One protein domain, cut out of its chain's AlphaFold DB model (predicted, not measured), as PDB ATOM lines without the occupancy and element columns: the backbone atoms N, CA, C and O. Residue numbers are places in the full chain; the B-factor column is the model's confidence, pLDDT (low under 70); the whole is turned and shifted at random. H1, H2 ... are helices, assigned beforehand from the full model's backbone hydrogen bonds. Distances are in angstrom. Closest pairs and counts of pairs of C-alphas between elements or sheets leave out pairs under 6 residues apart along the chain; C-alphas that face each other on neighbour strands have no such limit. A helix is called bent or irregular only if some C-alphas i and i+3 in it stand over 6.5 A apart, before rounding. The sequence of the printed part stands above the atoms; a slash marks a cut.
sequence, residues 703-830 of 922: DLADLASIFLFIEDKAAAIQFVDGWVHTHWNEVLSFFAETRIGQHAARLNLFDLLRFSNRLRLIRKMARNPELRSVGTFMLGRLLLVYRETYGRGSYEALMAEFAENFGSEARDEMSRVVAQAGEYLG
ATOM      1  N   ASP A 703     131.817 -57.643  68.559       74.81
ATOM      2  CA  ASP A 703     133.022 -57.526  67.738       74.81
ATOM      3  C   ASP A 703     134.269 -57.405  68.627       74.81
ATOM      4  O   ASP A 703     135.294 -58.035  68.358       74.81
ATOM      5  N   LEU A 704     134.162 -56.687  69.755       77.25
ATOM      6  CA  LEU A 704     135.212 -56.644  70.774       77.25
ATOM      7  C   LEU A 704     135.518 -58.033  71.356       77.25
ATOM      8  O   LEU A 704     136.688 -58.371  71.527       77.25
ATOM      9  N   ALA A 705     134.497 -58.839  71.663       74.06
ATOM     10  CA  ALA A 705     134.668 -60.186  72.217       74.06
ATOM     11  C   ALA A 705     135.252 -61.184  71.197       74.06
ATOM     12  O   ALA A 705     136.047 -62.062  71.563       74.06
ATOM     13  N   ASP A 706     134.899 -61.056  69.916       75.62
ATOM     14  CA  ASP A 706     135.521 -61.830  68.838       75.62
ATOM     15  C   ASP A 706     136.992 -61.441  68.665       75.62
ATOM     16  O   ASP A 706     137.862 -62.314  68.660       75.62
ATOM     17  N   LEU A 707     137.287 -60.140  68.608       74.19
ATOM     18  CA  LEU A 707     138.652 -59.633  68.490       74.19
ATOM     19  C   LEU A 707     139.517 -60.072  69.677       74.19
ATOM     20  O   LEU A 707     140.600 -60.619  69.496       74.19
ATOM     21  N   ALA A 708     139.002 -59.931  70.893       71.50
ATOM     22  CA  ALA A 708     139.574 -60.484  72.116       71.50
ATOM     23  C   ALA A 708     139.957 -61.967  71.985       71.50
ATOM     24  O   ALA A 708     141.060 -62.379  72.353       71.50
ATOM     25  N   SER A 709     139.044 -62.772  71.438       72.44
ATOM     26  CA  SER A 709     139.260 -64.205  71.230       72.44
ATOM     27  C   SER A 709     140.350 -64.474  70.186       72.44
ATOM     28  O   SER A 709     141.127 -65.413  70.352       72.44
ATOM     29  N   ILE A 710     140.439 -63.636  69.148       73.44
ATOM     30  CA  ILE A 710     141.513 -63.663  68.145       73.44
ATOM     31  C   ILE A 710     142.872 -63.349  68.791       73.44
ATOM     32  O   ILE A 710     143.838 -64.062  68.538       73.44
ATOM     33  N   PHE A 711     142.959 -62.349  69.670       68.12
ATOM     34  CA  PHE A 711     144.217 -62.008  70.349       68.12
ATOM     35  C   PHE A 711     144.704 -63.086  71.313       68.12
ATOM     36  O   PHE A 711     145.886 -63.424  71.328       68.12
ATOM     37  N   LEU A 712     143.787 -63.649  72.102       66.75
ATOM     38  CA  LEU A 712     144.101 -64.783  72.972       66.75
ATOM     39  C   LEU A 712     144.612 -65.981  72.168       66.75
ATOM     40  O   LEU A 712     145.453 -66.729  72.655       66.75
ATOM     41  N   PHE A 713     144.117 -66.149  70.943       69.44
ATOM     42  CA  PHE A 713     144.553 -67.210  70.050       69.44
ATOM     43  C   PHE A 713     145.982 -67.007  69.515       69.44
ATOM     44  O   PHE A 713     146.690 -67.983  69.309       69.44
ATOM     45  N   ILE A 714     146.423 -65.761  69.330       66.62
ATOM     46  CA  ILE A 714     147.772 -65.421  68.828       66.62
ATOM     47  C   ILE A 714     148.771 -65.170  69.973       66.62
ATOM     48  O   ILE A 714     149.842 -64.615  69.749       66.62
ATOM     49  N   GLU A 715     148.386 -65.551  71.195       64.81
ATOM     50  CA  GLU A 715     149.153 -65.467  72.446       64.81
ATOM     51  C   GLU A 715     149.607 -64.056  72.873       64.81
ATOM     52  O   GLU A 715     150.366 -63.904  73.830       64.81
ATOM     53  N   ASP A 716     149.063 -62.991  72.277       70.81
ATOM     54  CA  ASP A 716     149.344 -61.605  72.677       70.81
ATOM     55  C   ASP A 716     148.316 -61.099  73.706       70.81
ATOM     56  O   ASP A 716     147.522 -60.178  73.481       70.81
ATOM     57  N   LYS A 717     148.298 -61.760  74.870       72.62
ATOM     58  CA  LYS A 717     147.346 -61.452  75.950       72.62
ATOM     59  C   LYS A 717     147.520 -60.028  76.487       72.62
ATOM     60  O   LYS A 717     146.540 -59.399  76.879       72.62
ATOM     61  N   ALA A 718     148.749 -59.511  76.502       76.31
ATOM     62  CA  ALA A 718     149.041 -58.167  76.989       76.31
ATOM     63  C   ALA A 718     148.433 -57.085  76.081       76.31
ATOM     64  O   ALA A 718     147.759 -56.184  76.592       76.31
ATOM     65  N   ALA A 719     148.596 -57.202  74.755       72.88
ATOM     66  CA  ALA A 719     147.977 -56.274  73.809       72.88
ATOM     67  C   ALA A 719     146.445 -56.353  73.856       72.88
ATOM     68  O   ALA A 719     145.782 -55.315  73.860       72.88
ATOM     69  N   ALA A 720     145.885 -57.564  73.976       74.56
ATOM     70  CA  ALA A 720     144.445 -57.749  74.161       74.56
ATOM     71  C   ALA A 720     143.910 -57.004  75.383       74.56
ATOM     72  O   ALA A 720     142.941 -56.259  75.260       74.56
ATOM     73  N   ILE A 721     144.540 -57.186  76.548       80.62
ATOM     74  CA  ILE A 721     144.127 -56.512  77.785       80.62
ATOM     75  C   ILE A 721     144.200 -54.995  77.606       80.62
ATOM     76  O   ILE A 721     143.249 -54.284  77.918       80.62
ATOM     77  N   GLN A 722     145.314 -54.486  77.067       80.38
ATOM     78  CA  GLN A 722     145.495 -53.050  76.855       80.38
ATOM     79  C   GLN A 722     144.413 -52.459  75.946       80.38
ATOM     80  O   GLN A 722     143.869 -51.398  76.259       80.38
ATOM     81  N   PHE A 723     144.097 -53.135  74.843       77.69
ATOM     82  CA  PHE A 723     143.076 -52.677  73.912       77.69
ATOM     83  C   PHE A 723     141.669 -52.749  74.508       77.69
ATOM     84  O   PHE A 723     140.949 -51.751  74.487       77.69
ATOM     85  N   VAL A 724     141.292 -53.907  75.058       81.06
ATOM     86  CA  VAL A 724     139.963 -54.130  75.637       81.06
ATOM     87  C   VAL A 724     139.692 -53.112  76.737       81.06
ATOM     88  O   VAL A 724     138.655 -52.453  76.706       81.06
ATOM     89  N   ASP A 725     140.633 -52.914  77.664       81.56
ATOM     90  CA  ASP A 725     140.474 -51.899  78.706       81.56
ATOM     91  C   ASP A 725     140.352 -50.491  78.125       81.56
ATOM     92  O   ASP A 725     139.462 -49.743  78.533       81.56
ATOM     93  N   GLY A 726     141.216 -50.133  77.168       81.81
ATOM     94  CA  GLY A 726     141.185 -48.834  76.495       81.81
ATOM     95  C   GLY A 726     139.828 -48.540  75.855       81.81
ATOM     96  O   GLY A 726     139.272 -47.463  76.059       81.81
ATOM     97  N   TRP A 727     139.256 -49.521  75.155       81.50
ATOM     98  CA  TRP A 727     137.947 -49.397  74.518       81.50
ATOM     99  C   TRP A 727     136.806 -49.295  75.538       81.50
ATOM    100  O   TRP A 727     135.921 -48.442  75.417       81.50
ATOM    101  N   VAL A 728     136.847 -50.130  76.581       83.38
ATOM    102  CA  VAL A 728     135.844 -50.170  77.654       83.38
ATOM    103  C   VAL A 728     135.777 -48.833  78.403       83.38
ATOM    104  O   VAL A 728     134.698 -48.428  78.842       83.38
ATOM    105  N   HIS A 729     136.896 -48.108  78.518       80.81
ATOM    106  CA  HIS A 729     136.925 -46.788  79.153       80.81
ATOM    107  C   HIS A 729     135.979 -45.771  78.495       80.81
ATOM    108  O   HIS A 729     135.407 -44.953  79.222       80.81
ATOM    109  N   THR A 730     135.780 -45.834  77.175       80.19
ATOM    110  CA  THR A 730     134.921 -44.898  76.427       80.19
ATOM    111  C   THR A 730     133.544 -45.465  76.064       80.19
ATOM    112  O   THR A 730     132.660 -44.682  75.739       80.19
ATOM    113  N   HIS A 731     133.323 -46.781  76.191       84.56
ATOM    114  CA  HIS A 731     132.100 -47.478  75.741       84.56
ATOM    115  C   HIS A 731     131.414 -48.273  76.863       84.56
ATOM    116  O   HIS A 731     131.012 -49.431  76.727       84.56
ATOM    117  N   TRP A 732     131.327 -47.673  78.050       85.94
ATOM    118  CA  TRP A 732     130.872 -48.395  79.236       85.94
ATOM    119  C   TRP A 732     129.402 -48.848  79.144       85.94
ATOM    120  O   TRP A 732     129.024 -49.858  79.743       85.94
ATOM    121  N   ASN A 733     128.558 -48.107  78.425       82.81
ATOM    122  CA  ASN A 733     127.137 -48.432  78.296       82.81
ATOM    123  C   ASN A 733     126.930 -49.657  77.401       82.81
ATOM    124  O   ASN A 733     126.136 -50.534  77.733       82.81
ATOM    125  N   GLU A 734     127.693 -49.753  76.319       82.62
ATOM    126  CA  GLU A 734     127.709 -50.871  75.381       82.62
ATOM    127  C   GLU A 734     128.171 -52.153  76.082       82.62
ATOM    128  O   GLU A 734     127.523 -53.194  75.969       82.62
ATOM    129  N   VAL A 735     129.238 -52.065  76.889       83.81
ATOM    130  CA  VAL A 735     129.731 -53.188  77.706       83.81
ATOM    131  C   VAL A 735     128.669 -53.638  78.707       83.81
ATOM    132  O   VAL A 735     128.387 -54.830  78.811       83.81
ATOM    133  N   LEU A 736     128.054 -52.705  79.442       82.69
ATOM    134  CA  LEU A 736     127.009 -53.055  80.409       82.69
ATOM    135  C   LEU A 736     125.820 -53.738  79.739       82.69
ATOM    136  O   LEU A 736     125.362 -54.758  80.249       82.69
ATOM    137  N   SER A 737     125.359 -53.206  78.606       80.88
ATOM    138  CA  SER A 737     124.282 -53.807  77.820       80.88
ATOM    139  C   SER A 737     124.645 -55.228  77.398       80.88
ATOM    140  O   SER A 737     123.888 -56.151  77.685       80.88
ATOM    141  N   PHE A 738     125.843 -55.443  76.848       82.25
ATOM    142  CA  PHE A 738     126.305 -56.768  76.423       82.25
ATOM    143  C   PHE A 738     126.344 -57.796  77.562       82.25
ATOM    144  O   PHE A 738     125.898 -58.933  77.396       82.25
ATOM    145  N   PHE A 739     126.837 -57.416  78.744       81.75
ATOM    146  CA  PHE A 739     126.855 -58.320  79.898       81.75
ATOM    147  C   PHE A 739     125.460 -58.559  80.495       81.75
ATOM    148  O   PHE A 739     125.205 -59.644  81.028       81.75
ATOM    149  N   ALA A 740     124.562 -57.579  80.385       76.69
ATOM    150  CA  ALA A 740     123.195 -57.647  80.890       76.69
ATOM    151  C   ALA A 740     122.197 -58.319  79.932       76.69
ATOM    152  O   ALA A 740     121.121 -58.729  80.369       76.69
ATOM    153  N   GLU A 741     122.539 -58.454  78.648       74.75
ATOM    154  CA  GLU A 741     121.686 -59.073  77.632       74.75
ATOM    155  C   GLU A 741     121.262 -60.493  78.031       74.75
ATOM    156  O   GLU A 741     122.085 -61.327  78.407       74.75
ATOM    157  N   THR A 742     119.985 -60.825  77.859       67.12
ATOM    158  CA  THR A 742     119.434 -62.164  78.151       67.12
ATOM    159  C   THR A 742     119.538 -63.139  76.985       67.12
ATOM    160  O   THR A 742     119.033 -64.259  77.078       67.12
ATOM    161  N   ARG A 743     120.186 -62.736  75.883       64.00
ATOM    162  CA  ARG A 743     120.375 -63.593  74.710       64.00
ATOM    163  C   ARG A 743     121.050 -64.906  75.101       64.00
ATOM    164  O   ARG A 743     122.006 -64.940  75.877       64.00
ATOM    165  N   ILE A 744     120.519 -65.989  74.546       60.47
ATOM    166  CA  ILE A 744     120.972 -67.353  74.801       60.47
ATOM    167  C   ILE A 744     122.364 -67.545  74.174       60.47
ATOM    168  O   ILE A 744     122.594 -67.130  73.044       60.47
ATOM    169  N   GLY A 745     123.299 -68.193  74.877       61.06
ATOM    170  CA  GLY A 745     124.542 -68.692  74.268       61.06
ATOM    171  C   GLY A 745     125.640 -67.648  74.010       61.06
ATOM    172  O   GLY A 745     126.366 -67.760  73.019       61.06
ATOM    173  N   GLN A 746     125.752 -66.622  74.865       67.19
ATOM    174  CA  GLN A 746     126.836 -65.617  74.835       67.19
ATOM    175  C   GLN A 746     127.744 -65.626  76.086       67.19
ATOM    176  O   GLN A 746     128.599 -64.756  76.249       67.19
ATOM    177  N   HIS A 747     127.580 -66.583  76.995       72.38
ATOM    178  CA  HIS A 747     128.297 -66.643  78.278       72.38
ATOM    179  C   HIS A 747     129.804 -66.770  78.092       72.38
ATOM    180  O   HIS A 747     130.579 -66.141  78.803       72.38
ATOM    181  N   ALA A 748     130.210 -67.534  77.091       67.75
ATOM    182  CA  ALA A 748     131.581 -67.787  76.718       67.75
ATOM    183  C   ALA A 748     132.270 -66.527  76.161       67.75
ATOM    184  O   ALA A 748     133.412 -66.241  76.518       67.75
ATOM    185  N   ALA A 749     131.559 -65.746  75.340       71.81
ATOM    186  CA  ALA A 749     132.042 -64.461  74.830       71.81
ATOM    187  C   ALA A 749     132.177 -63.422  75.960       71.81
ATOM    188  O   ALA A 749     133.167 -62.697  76.026       71.81
ATOM    189  N   ARG A 750     131.220 -63.407  76.896       81.81
ATOM    190  CA  ARG A 750     131.254 -62.547  78.091       81.81
ATOM    191  C   ARG A 750     132.380 -62.907  79.040       81.81
ATOM    192  O   ARG A 750     133.052 -62.008  79.529       81.81
ATOM    193  N   LEU A 751     132.608 -64.198  79.271       78.94
ATOM    194  CA  LEU A 751     133.718 -64.664  80.094       78.94
ATOM    195  C   LEU A 751     135.060 -64.212  79.500       78.94
ATOM    196  O   LEU A 751     135.837 -63.581  80.200       78.94
ATOM    197  N   ASN A 752     135.271 -64.410  78.192       75.56
ATOM    198  CA  ASN A 752     136.474 -63.932  77.498       75.56
ATOM    199  C   ASN A 752     136.697 -62.429  77.675       75.56
ATOM    200  O   ASN A 752     137.798 -61.993  78.003       75.56
ATOM    201  N   LEU A 753     135.649 -61.635  77.448       81.38
ATOM    202  CA  LEU A 753     135.745 -60.192  77.600       81.38
ATOM    203  C   LEU A 753     136.055 -59.817  79.057       81.38
ATOM    204  O   LEU A 753     136.919 -58.980  79.296       81.38
ATOM    205  N   PHE A 754     135.411 -60.477  80.023       86.00
ATOM    206  CA  PHE A 754     135.664 -60.284  81.451       86.00
ATOM    207  C   PHE A 754     137.115 -60.612  81.827       86.00
ATOM    208  O   PHE A 754     137.743 -59.851  82.563       86.00
ATOM    209  N   ASP A 755     137.681 -61.683  81.272       82.00
ATOM    210  CA  ASP A 755     139.068 -62.084  81.509       82.00
ATOM    211  C   ASP A 755     140.095 -61.119  80.916       82.00
ATOM    212  O   ASP A 755     141.222 -61.034  81.413       82.00
ATOM    213  N   LEU A 756     139.724 -60.368  79.886       83.00
ATOM    214  CA  LEU A 756     140.596 -59.364  79.284       83.00
ATOM    215  C   LEU A 756     140.468 -57.980  79.914       83.00
ATOM    216  O   LEU A 756     141.320 -57.132  79.669       83.00
ATOM    217  N   LEU A 757     139.465 -57.752  80.763       86.19
ATOM    218  CA  LEU A 757     139.436 -56.559  81.599       86.19
ATOM    219  C   LEU A 757     140.543 -56.641  82.651       86.19
ATOM    220  O   LEU A 757     140.671 -57.654  83.354       86.19
ATOM    221  N   ARG A 758     141.277 -55.540  82.846       86.06
ATOM    222  CA  ARG A 758     142.060 -55.340  84.070       86.06
ATOM    223  C   ARG A 758     141.157 -55.481  85.277       86.06
ATOM    224  O   ARG A 758     139.969 -55.147  85.265       86.06
ATOM    225  N   PHE A 759     141.777 -55.901  86.365       82.62
ATOM    226  CA  PHE A 759     141.110 -56.128  87.634       82.62
ATOM    227  C   PHE A 759     140.205 -54.955  88.075       82.62
ATOM    228  O   PHE A 759     139.034 -55.155  88.399       82.62
ATOM    229  N   SER A 760     140.693 -53.713  87.986       81.81
ATOM    230  CA  SER A 760     139.920 -52.512  88.336       81.81
ATOM    231  C   SER A 760     138.639 -52.348  87.506       81.81
ATOM    232  O   SER A 760     137.596 -51.953  88.037       81.81
ATOM    233  N   ASN A 761     138.682 -52.690  86.217       87.06
ATOM    234  CA  ASN A 761     137.525 -52.634  85.332       87.06
ATOM    235  C   ASN A 761     136.568 -53.814  85.557       87.06
ATOM    236  O   ASN A 761     135.356 -53.602  85.493       87.06
ATOM    237  N   ARG A 762     137.061 -55.007  85.929       87.50
ATOM    238  CA  ARG A 762     136.200 -56.119  86.390       87.50
ATOM    239  C   ARG A 762     135.378 -55.709  87.608       87.50
ATOM    240  O   ARG A 762     134.154 -55.832  87.590       87.50
ATOM    241  N   LEU A 763     136.020 -55.136  88.628       82.25
ATOM    242  CA  LEU A 763     135.326 -54.630  89.819       82.25
ATOM    243  C   LEU A 763     134.315 -53.532  89.472       82.25
ATOM    244  O   LEU A 763     133.188 -53.529  89.973       82.25
ATOM    245  N   ARG A 764     134.693 -52.602  88.589       84.25
ATOM    246  CA  ARG A 764     133.800 -51.531  88.126       84.25
ATOM    247  C   ARG A 764     132.591 -52.081  87.366       84.25
ATOM    248  O   ARG A 764     131.499 -51.530  87.530       84.25
ATOM    249  N   LEU A 765     132.758 -53.150  86.582       85.81
ATOM    250  CA  LEU A 765     131.676 -53.838  85.872       85.81
ATOM    251  C   LEU A 765     130.712 -54.487  86.860       85.81
ATOM    252  O   LEU A 765     129.528 -54.152  86.836       85.81
ATOM    253  N   ILE A 766     131.231 -55.314  87.774       81.12
ATOM    254  CA  ILE A 766     130.443 -55.968  88.831       81.12
ATOM    255  C   ILE A 766     129.649 -54.912  89.610       81.12
ATOM    256  O   ILE A 766     128.431 -55.022  89.746       81.12
ATOM    257  N   ARG A 767     130.306 -53.825  90.040       77.62
ATOM    258  CA  ARG A 767     129.666 -52.719  90.771       77.62
ATOM    259  C   ARG A 767     128.543 -52.067  89.970       77.62
ATOM    260  O   ARG A 767     127.483 -51.791  90.526       77.62
ATOM    261  N   LYS A 768     128.784 -51.741  88.699       79.88
ATOM    262  CA  LYS A 768     127.787 -51.050  87.873       79.88
ATOM    263  C   LYS A 768     126.618 -51.960  87.515       79.88
ATOM    264  O   LYS A 768     125.499 -51.473  87.544       79.88
ATOM    265  N   MET A 769     126.847 -53.247  87.262       78.06
ATOM    266  CA  MET A 769     125.767 -54.215  87.046       78.06
ATOM    267  C   MET A 769     124.927 -54.414  88.312       78.06
ATOM    268  O   MET A 769     123.708 -54.303  88.240       78.06
ATOM    269  N   ALA A 770     125.565 -54.599  89.472       69.69
ATOM    270  CA  ALA A 770     124.870 -54.781  90.749       69.69
ATOM    271  C   ALA A 770     124.054 -53.546  91.177       69.69
ATOM    272  O   ALA A 770     123.019 -53.665  91.828       69.69
ATOM    273  N   ARG A 771     124.507 -52.336  90.815       68.62
ATOM    274  CA  ARG A 771     123.847 -51.074  91.195       68.62
ATOM    275  C   ARG A 771     122.899 -50.512  90.141       68.62
ATOM    276  O   ARG A 771     122.245 -49.518  90.443       68.62
ATOM    277  N   ASN A 772     122.835 -51.079  88.935       64.75
ATOM    278  CA  ASN A 772     122.000 -50.532  87.869       64.75
ATOM    279  C   ASN A 772     120.510 -50.814  88.165       64.75
ATOM    280  O   ASN A 772     120.097 -51.975  88.118       64.75
ATOM    281  N   PRO A 773     119.691 -49.781  88.458       58.12
ATOM    282  CA  PRO A 773     118.284 -49.959  88.810       58.12
ATOM    283  C   PRO A 773     117.447 -50.568  87.680       58.12
ATOM    284  O   PRO A 773     116.509 -51.305  87.972       58.12
ATOM    285  N   GLU A 774     117.809 -50.316  86.417       51.84
ATOM    286  CA  GLU A 774     117.129 -50.865  85.233       51.84
ATOM    287  C   GLU A 774     117.450 -52.350  85.001       51.84
ATOM    288  O   GLU A 774     116.707 -53.054  84.324       51.84
ATOM    289  N   LEU A 775     118.534 -52.853  85.605       54.31
ATOM    290  CA  LEU A 775     119.017 -54.229  85.451       54.31
ATOM    291  C   LEU A 775     118.827 -55.084  86.714       54.31
ATOM    292  O   LEU A 775     119.284 -56.224  86.757       54.31
ATOM    293  N   ARG A 776     118.170 -54.556  87.752       58.28
ATOM    294  CA  ARG A 776     118.211 -55.088  89.129       58.28
ATOM    295  C   ARG A 776     117.800 -56.554  89.307       58.28
ATOM    296  O   ARG A 776     118.278 -57.178  90.249       58.28
ATOM    297  N   SER A 777     116.951 -57.114  88.445       62.34
ATOM    298  CA  SER A 777     116.602 -58.546  88.472       62.34
ATOM    299  C   SER A 777     117.374 -59.344  87.421       62.34
ATOM    300  O   SER A 777     118.037 -60.330  87.738       62.34
ATOM    301  N   VAL A 778     117.335 -58.887  86.170       62.16
ATOM    302  CA  VAL A 778     117.928 -59.580  85.023       62.16
ATOM    303  C   VAL A 778     119.453 -59.492  85.026       62.16
ATOM    304  O   VAL A 778     120.123 -60.516  84.981       62.16
ATOM    305  N   GLY A 779     120.029 -58.297  85.131       64.81
ATOM    306  CA  GLY A 779     121.482 -58.112  85.156       64.81
ATOM    307  C   GLY A 779     122.138 -58.732  86.385       64.81
ATOM    308  O   GLY A 779     123.228 -59.281  86.262       64.81
ATOM    309  N   THR A 780     121.462 -58.731  87.535       70.25
ATOM    310  CA  THR A 780     121.918 -59.434  88.745       70.25
ATOM    311  C   THR A 780     121.987 -60.942  88.511       70.25
ATOM    312  O   THR A 780     123.019 -61.556  88.768       70.25
ATOM    313  N   PHE A 781     120.945 -61.537  87.924       73.81
ATOM    314  CA  PHE A 781     120.965 -62.946  87.531       73.81
ATOM    315  C   PHE A 781     122.074 -63.250  86.507       73.81
ATOM    316  O   PHE A 781     122.817 -64.220  86.664       73.81
ATOM    317  N   MET A 782     122.240 -62.405  85.484       76.50
ATOM    318  CA  MET A 782     123.279 -62.589  84.461       76.50
ATOM    319  C   MET A 782     124.697 -62.449  85.026       76.50
ATOM    320  O   MET A 782     125.595 -63.178  84.604       76.50
ATOM    321  N   LEU A 783     124.892 -61.570  86.009       80.12
ATOM    322  CA  LEU A 783     126.138 -61.432  86.756       80.12
ATOM    323  C   LEU A 783     126.417 -62.668  87.619       80.12
ATOM    324  O   LEU A 783     127.523 -63.205  87.571       80.12
ATOM    325  N   GLY A 784     125.407 -63.171  88.338       80.50
ATOM    326  CA  GLY A 784     125.502 -64.431  89.081       80.50
ATOM    327  C   GLY A 784     125.891 -65.599  88.182       80.50
ATOM    328  O   GLY A 784     126.787 -66.372  88.511       80.50
ATOM    329  N   ARG A 785     125.287 -65.673  86.993       79.94
ATOM    330  CA  ARG A 785     125.625 -66.663  85.968       79.94
ATOM    331  C   ARG A 785     127.052 -66.512  85.444       79.94
ATOM    332  O   ARG A 785     127.737 -67.520  85.305       79.94
ATOM    333  N   LEU A 786     127.509 -65.294  85.145       84.25
ATOM    334  CA  LEU A 786     128.884 -65.042  84.697       84.25
ATOM    335  C   LEU A 786     129.898 -65.533  85.735       84.25
ATOM    336  O   LEU A 786     130.831 -66.251  85.390       84.25
ATOM    337  N   LEU A 787     129.694 -65.161  86.998       85.25
ATOM    338  CA  LEU A 787     130.582 -65.523  88.101       85.25
ATOM    339  C   LEU A 787     130.544 -67.023  88.415       85.25
ATOM    340  O   LEU A 787     131.576 -67.603  88.745       85.25
ATOM    341  N   LEU A 788     129.382 -67.664  88.261       81.81
ATOM    342  CA  LEU A 788     129.266 -69.115  88.342       81.81
ATOM    343  C   LEU A 788     130.096 -69.790  87.248       81.81
ATOM    344  O   LEU A 788     130.928 -70.634  87.554       81.81
ATOM    345  N   VAL A 789     129.924 -69.382  85.988       76.69
ATOM    346  CA  VAL A 789     130.705 -69.928  84.867       76.69
ATOM    347  C   VAL A 789     132.202 -69.677  85.082       76.69
ATOM    348  O   VAL A 789     132.995 -70.589  84.894       76.69
ATOM    349  N   TYR A 790     132.592 -68.492  85.564       81.94
ATOM    350  CA  TYR A 790     133.978 -68.187  85.939       81.94
ATOM    351  C   TYR A 790     134.520 -69.161  86.997       81.94
ATOM    352  O   TYR A 790     135.628 -69.675  86.852       81.94
ATOM    353  N   ARG A 791     133.735 -69.450  88.044       82.88
ATOM    354  CA  ARG A 791     134.099 -70.405  89.101       82.88
ATOM    355  C   ARG A 791     134.287 -71.820  88.560       82.88
ATOM    356  O   ARG A 791     135.240 -72.483  88.955       82.88
ATOM    357  N   GLU A 792     133.396 -72.276  87.687       76.31
ATOM    358  CA  GLU A 792     133.482 -73.622  87.105       76.31
ATOM    359  C   GLU A 792     134.649 -73.741  86.110       76.31
ATOM    360  O   GLU A 792     135.326 -74.761  86.085       76.31
ATOM    361  N   THR A 793     134.941 -72.685  85.343       67.38
ATOM    362  CA  THR A 793     136.057 -72.662  84.380       67.38
ATOM    363  C   THR A 793     137.427 -72.545  85.057       67.38
ATOM    364  O   THR A 793     138.354 -73.265  84.703       67.38
ATOM    365  N   TYR A 794     137.586 -71.642  86.032       74.00
ATOM    366  CA  TYR A 794     138.892 -71.324  86.640       74.00
ATOM    367  C   TYR A 794     139.105 -71.924  88.031       74.00
ATOM    368  O   TYR A 794     140.150 -71.710  88.656       74.00
ATOM    369  N   GLY A 795     138.118 -72.664  88.530       74.06
ATOM    370  CA  GLY A 795     138.135 -73.280  89.843       74.06
ATOM    371  C   GLY A 795     137.792 -72.326  90.991       74.06
ATOM    372  O   GLY A 795     137.833 -71.095  90.901       74.06
ATOM    373  N   ARG A 796     137.477 -72.938  92.138       75.62
ATOM    374  CA  ARG A 796     136.997 -72.251  93.346       75.62
ATOM    375  C   ARG A 796     138.000 -71.249  93.926       75.62
ATOM    376  O   ARG A 796     137.579 -70.200  94.392       75.62
ATOM    377  N   GLY A 797     139.303 -71.530  93.850       77.81
ATOM    378  CA  GLY A 797     140.344 -70.634  94.371       77.81
ATOM    379  C   GLY A 797     140.400 -69.287  93.641       77.81
ATOM    380  O   GLY A 797     140.416 -68.243  94.283       77.81
ATOM    381  N   SER A 798     140.345 -69.302  92.305       77.81
ATOM    382  CA  SER A 798     140.324 -68.084  91.475       77.81
ATOM    383  C   SER A 798     139.084 -67.232  91.754       77.81
ATOM    384  O   SER A 798     139.158 -66.007  91.846       77.81
ATOM    385  N   TYR A 799     137.934 -67.886  91.936       84.50
ATOM    386  CA  TYR A 799     136.689 -67.228  92.327       84.50
ATOM    387  C   TYR A 799     136.766 -66.629  93.739       84.50
ATOM    388  O   TYR A 799     136.364 -65.486  93.943       84.50
ATOM    389  N   GLU A 800     137.295 -67.369  94.715       84.81
ATOM    390  CA  GLU A 800     137.431 -66.886  96.092       84.81
ATOM    391  C   GLU A 800     138.385 -65.691  96.189       84.81
ATOM    392  O   GLU A 800     138.070 -64.754  96.915       84.81
ATOM    393  N   ALA A 801     139.473 -65.669  95.410       83.31
ATOM    394  CA  ALA A 801     140.363 -64.510  95.307       83.31
ATOM    395  C   ALA A 801     139.631 -63.273  94.755       83.31
ATOM    396  O   ALA A 801     139.634 -62.216  95.385       83.31
ATOM    397  N   LEU A 802     138.904 -63.426  93.640       83.38
ATOM    398  CA  LEU A 802     138.087 -62.353  93.061       83.38
ATOM    399  C   LEU A 802     137.051 -61.809  94.063       83.38
ATOM    400  O   LEU A 802     136.847 -60.600  94.159       83.38
ATOM    401  N   MET A 803     136.400 -62.698  94.820       83.81
ATOM    402  CA  MET A 803     135.383 -62.335  95.812       83.81
ATOM    403  C   MET A 803     135.968 -61.742  97.097       83.81
ATOM    404  O   MET A 803     135.318 -60.903  97.724       83.81
ATOM    405  N   ALA A 804     137.168 -62.161  97.500       82.69
ATOM    406  CA  ALA A 804     137.886 -61.587  98.633       82.69
ATOM    407  C   ALA A 804     138.256 -60.129  98.343       82.69
ATOM    408  O   ALA A 804     137.890 -59.242  99.109       82.69
ATOM    409  N   GLU A 805     138.851 -59.858  97.183       77.25
ATOM    410  CA  GLU A 805     139.209 -58.492  96.790       77.25
ATOM    411  C   GLU A 805     137.967 -57.626  96.492       77.25
ATOM    412  O   GLU A 805     137.956 -56.419  96.756       77.25
ATOM    413  N   PHE A 806     136.868 -58.220  96.005       79.62
ATOM    414  CA  PHE A 806     135.574 -57.531  95.931       79.62
ATOM    415  C   PHE A 806     135.095 -57.091  97.325       79.62
ATOM    416  O   PHE A 806     134.653 -55.954  97.496       79.62
ATOM    417  N   ALA A 807     135.232 -57.950  98.338       80.06
ATOM    418  CA  ALA A 807     134.872 -57.617  99.715       80.06
ATOM    419  C   ALA A 807     135.772 -56.534 100.320       80.06
ATOM    420  O   ALA A 807     135.272 -55.672 101.037       80.06
ATOM    421  N   GLU A 808     137.067 -56.520 100.004       79.88
ATOM    422  CA  GLU A 808     137.984 -55.461 100.455       79.88
ATOM    423  C   GLU A 808     137.568 -54.075  99.943       79.88
ATOM    424  O   GLU A 808     137.688 -53.080 100.654       79.88
ATOM    425  N   ASN A 809     137.020 -54.003  98.726       73.88
ATOM    426  CA  ASN A 809     136.615 -52.741  98.103       73.88
ATOM    427  C   ASN A 809     135.171 -52.315  98.430       73.88
ATOM    428  O   ASN A 809     134.837 -51.133  98.295       73.88
ATOM    429  N   PHE A 810     134.296 -53.255  98.812       72.62
ATOM    430  CA  PHE A 810     132.850 -53.012  98.939       72.62
ATOM    431  C   PHE A 810     132.207 -53.501 100.246       72.62
ATOM    432  O   PHE A 810     131.022 -53.243 100.454       72.62
ATOM    433  N   GLY A 811     132.965 -54.147 101.130       77.44
ATOM    434  CA  GLY A 811     132.492 -54.708 102.396       77.44
ATOM    435  C   GLY A 811     132.029 -56.166 102.290       77.44
ATOM    436  O   GLY A 811     131.667 -56.663 101.222       77.44
ATOM    437  N   SER A 812     132.020 -56.860 103.430       77.62
ATOM    438  CA  SER A 812     131.615 -58.269 103.536       77.62
ATOM    439  C   SER A 812     130.142 -58.499 103.186       77.62
ATOM    440  O   SER A 812     129.828 -59.471 102.510       77.62
ATOM    441  N   GLU A 813     129.247 -57.572 103.539       73.44
ATOM    442  CA  GLU A 813     127.813 -57.681 103.220       73.44
ATOM    443  C   GLU A 813     127.552 -57.741 101.705       73.44
ATOM    444  O   GLU A 813     126.735 -58.536 101.238       73.44
ATOM    445  N   ALA A 814     128.294 -56.957 100.913       68.62
ATOM    446  CA  ALA A 814     128.184 -56.957  99.453       68.62
ATOM    447  C   ALA A 814     128.685 -58.274  98.832       68.62
ATOM    448  O   ALA A 814     128.144 -58.742  97.827       68.62
ATOM    449  N   ARG A 815     129.714 -58.892  99.429       79.75
ATOM    450  CA  ARG A 815     130.198 -60.224  99.034       79.75
ATOM    451  C   ARG A 815     129.144 -61.295  99.310       79.75
ATOM    452  O   ARG A 815     128.949 -62.173  98.466       79.75
ATOM    453  N   ASP A 816     128.469 -61.222 100.451       76.25
ATOM    454  CA  ASP A 816     127.437 -62.188 100.835       76.25
ATOM    455  C   ASP A 816     126.223 -62.098  99.909       76.25
ATOM    456  O   ASP A 816     125.725 -63.119  99.432       76.25
ATOM    457  N   GLU A 817     125.787 -60.880  99.582       73.31
ATOM    458  CA  GLU A 817     124.733 -60.645  98.593       73.31
ATOM    459  C   GLU A 817     125.108 -61.224  97.221       73.31
ATOM    460  O   GLU A 817     124.336 -61.990  96.641       73.31
ATOM    461  N   MET A 818     126.322 -60.954  96.733       77.50
ATOM    462  CA  MET A 818     126.805 -61.508  95.463       77.50
ATOM    463  C   MET A 818     126.883 -63.041  95.490       77.50
ATOM    464  O   MET A 818     126.543 -63.707  94.515       77.50
ATOM    465  N   SER A 819     127.277 -63.620  96.624       80.81
ATOM    466  CA  SER A 819     127.344 -65.074  96.796       80.81
ATOM    467  C   SER A 819     125.952 -65.712  96.745       80.81
ATOM    468  O   SER A 819     125.792 -66.766  96.126       80.81
ATOM    469  N   ARG A 820     124.923 -65.052  97.302       77.44
ATOM    470  CA  ARG A 820     123.517 -65.475  97.143       77.44
ATOM    471  C   ARG A 820     123.061 -65.396  95.689       77.44
ATOM    472  O   ARG A 820     122.405 -66.316  95.216       77.44
ATOM    473  N   VAL A 821     123.445 -64.341  94.972       78.06
ATOM    474  CA  VAL A 821     123.128 -64.166  93.545       78.06
ATOM    475  C   VAL A 821     123.744 -65.283  92.689       78.06
ATOM    476  O   VAL A 821     123.070 -65.843  91.823       78.06
ATOM    477  N   VAL A 822     124.996 -65.666  92.959       80.25
ATOM    478  CA  VAL A 822     125.662 -66.807  92.302       80.25
ATOM    479  C   VAL A 822     124.977 -68.130  92.651       80.25
ATOM    480  O   VAL A 822     124.746 -68.949  91.762       80.25
ATOM    481  N   ALA A 823     124.608 -68.335  93.919       77.75
ATOM    482  CA  ALA A 823     123.899 -69.537  94.359       77.75
ATOM    483  C   ALA A 823     122.528 -69.678  93.676       77.75
ATOM    484  O   ALA A 823     122.223 -70.737  93.133       77.75
ATOM    485  N   GLN A 824     121.749 -68.594  93.614       71.56
ATOM    486  CA  GLN A 824     120.445 -68.561  92.947       71.56
ATOM    487  C   GLN A 824     120.563 -68.845  91.440       71.56
ATOM    488  O   GLN A 824     119.750 -69.577  90.875       71.56
ATOM    489  N   ALA A 825     121.599 -68.310  90.782       72.62
ATOM    490  CA  ALA A 825     121.892 -68.642  89.390       72.62
ATOM    491  C   ALA A 825     122.270 -70.126  89.223       72.62
ATOM    492  O   ALA A 825     121.851 -70.761  88.255       72.62
ATOM    493  N   GLY A 826     123.024 -70.691  90.170       71.88
ATOM    494  CA  GLY A 826     123.402 -72.105  90.185       71.88
ATOM    495  C   GLY A 826     122.219 -73.056  90.352       71.88
ATOM    496  O   GLY A 826     122.146 -74.050  89.632       71.88
ATOM    497  N   GLU A 827     121.271 -72.734  91.232       69.88
ATOM    498  CA  GLU A 827     120.019 -73.489  91.380       69.88
ATOM    499  C   GLU A 827     119.200 -73.475  90.087       69.88
ATOM    500  O   GLU A 827     118.769 -74.524  89.610       69.88
ATOM    501  N   TYR A 828     119.055 -72.301  89.467       63.88
ATOM    502  CA  TYR A 828     118.318 -72.156  88.211       63.88
ATOM    503  C   TYR A 828     118.947 -72.946  87.054       63.88
ATOM    504  O   TYR A 828     118.246 -73.506  86.217       63.88
ATOM    505  N   LEU A 829     120.279 -72.989  86.998       62.66
ATOM    506  CA  LEU A 829     121.036 -73.655  85.935       62.66
ATOM    507  C   LEU A 829     121.298 -75.145  86.215       62.66
ATOM    508  O   LEU A 829     122.006 -75.787  85.441       62.66
ATOM    509  N   GLY A 830     120.758 -75.695  87.307       54.41
ATOM    510  CA  GLY A 830     120.916 -77.110  87.652       54.41
ATOM    511  C   GLY A 830     122.311 -77.490  88.158       54.41
ATOM    512  O   GLY A 830     122.619 -78.675  88.258       54.41
TER     513      GLY A 830
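What this domain is: This is residues 703 to 830 of the 922 residues of an uncharacterized protein of candidate division WOR-1 bacterium RIFOXYC2_FULL_41_25 (UniProt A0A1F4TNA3). A rounded, compact body of crossed helices is built round the first arm of one long bent helix, H6a, with a helical hairpin at each end: H1 and H2 at one, H6b and H7 at the other. H4 packs between the H1 and H2 hairpin and H6a, H3 and H5 pack near the beginning of H6a, and H6 folds back on itself as a V, with H7 crossing H6a. The printed part has 128 residues with seven named helices, H1 to H7 in chain order, and no named strand; its class is all helix. It is compact, with a radius of gyration of the C-alphas of 14.1 A, and spans 38 by 29 by 28 A.

Where its parts are: The longest helix, H6, residues 778 to 810, was assigned as one helix by its hydrogen bonds but is bent: C-alphas 793 and 796 are 9.0 A apart. Its arms are H6a, residues 778 to 793, 22.4 A long from C-alpha 778 at (117.928, -59.580, 85.023), and H6b, residues 796 to 810, 20.5 A long. H7, residues 812 to 828, is 24.6 A long and ends at C-alpha 828 at (118.318, -72.156, 88.211). H5 is residues 759 to 771, 18.3 A; H4 is residues 747 to 756, 14.3 A; H3 is residues 732 to 740, 12.1 A. H2, residues 717 to 730, is 20.7 A long, and H1, residues 703 to 713, is 15.2 A long, beginning at C-alpha 703 at (133.022, -57.526, 67.738).

How they stand to each other: H6 is the hub, touching four other helices. H6a and H7 touch about perpendicular, at 84 degrees; their closest C-alphas, Gly 784 and Val 822, are 4.0 A apart. H6b and H7 form a hairpin at 42 degrees, closest at the C-alphas of Ala 807 and Arg 815, 5.4 A. H6a touches H4 with residues 786 to 790 alone, at 75 degrees; the closest C-alphas, His 747 and Leu 786, are 6.6 A apart. H3 touches H6a at the C-alphas of Ala 740 and Gly 779, 4.6 A. H5 and H6a form a hairpin at a steep tilt of 36 degrees, only just past shallow, closest at the C-alphas of Ala 770 and Thr 780, 5.9 A. H4 touches H2 at the C-alphas of Ile 721 and Leu 756, 4.8 A, and H1 at those of Ala 705 and Leu 753, 5.5 A. H1 and H2 form a hairpin at a shallow tilt of 15 degrees, closest at the C-alphas of Phe 711 and Ala 720, 5.7 A. H1 and H7 are apart. Every O i to N i+4 pair is within hydrogen-bond range in H1, H3, H4, H5, H6a, H6b and H7, and 9 of 10 are in H2.

The domain as a whole: The C-alphas farthest apart, Ile 714 and Glu 813, are 40.5 A from each other. The printed part has no cut and no long link. The mean pLDDT of the printed part is 75.8; 27 residues are under 70, among them residues 770 to 779 and 827 to 830.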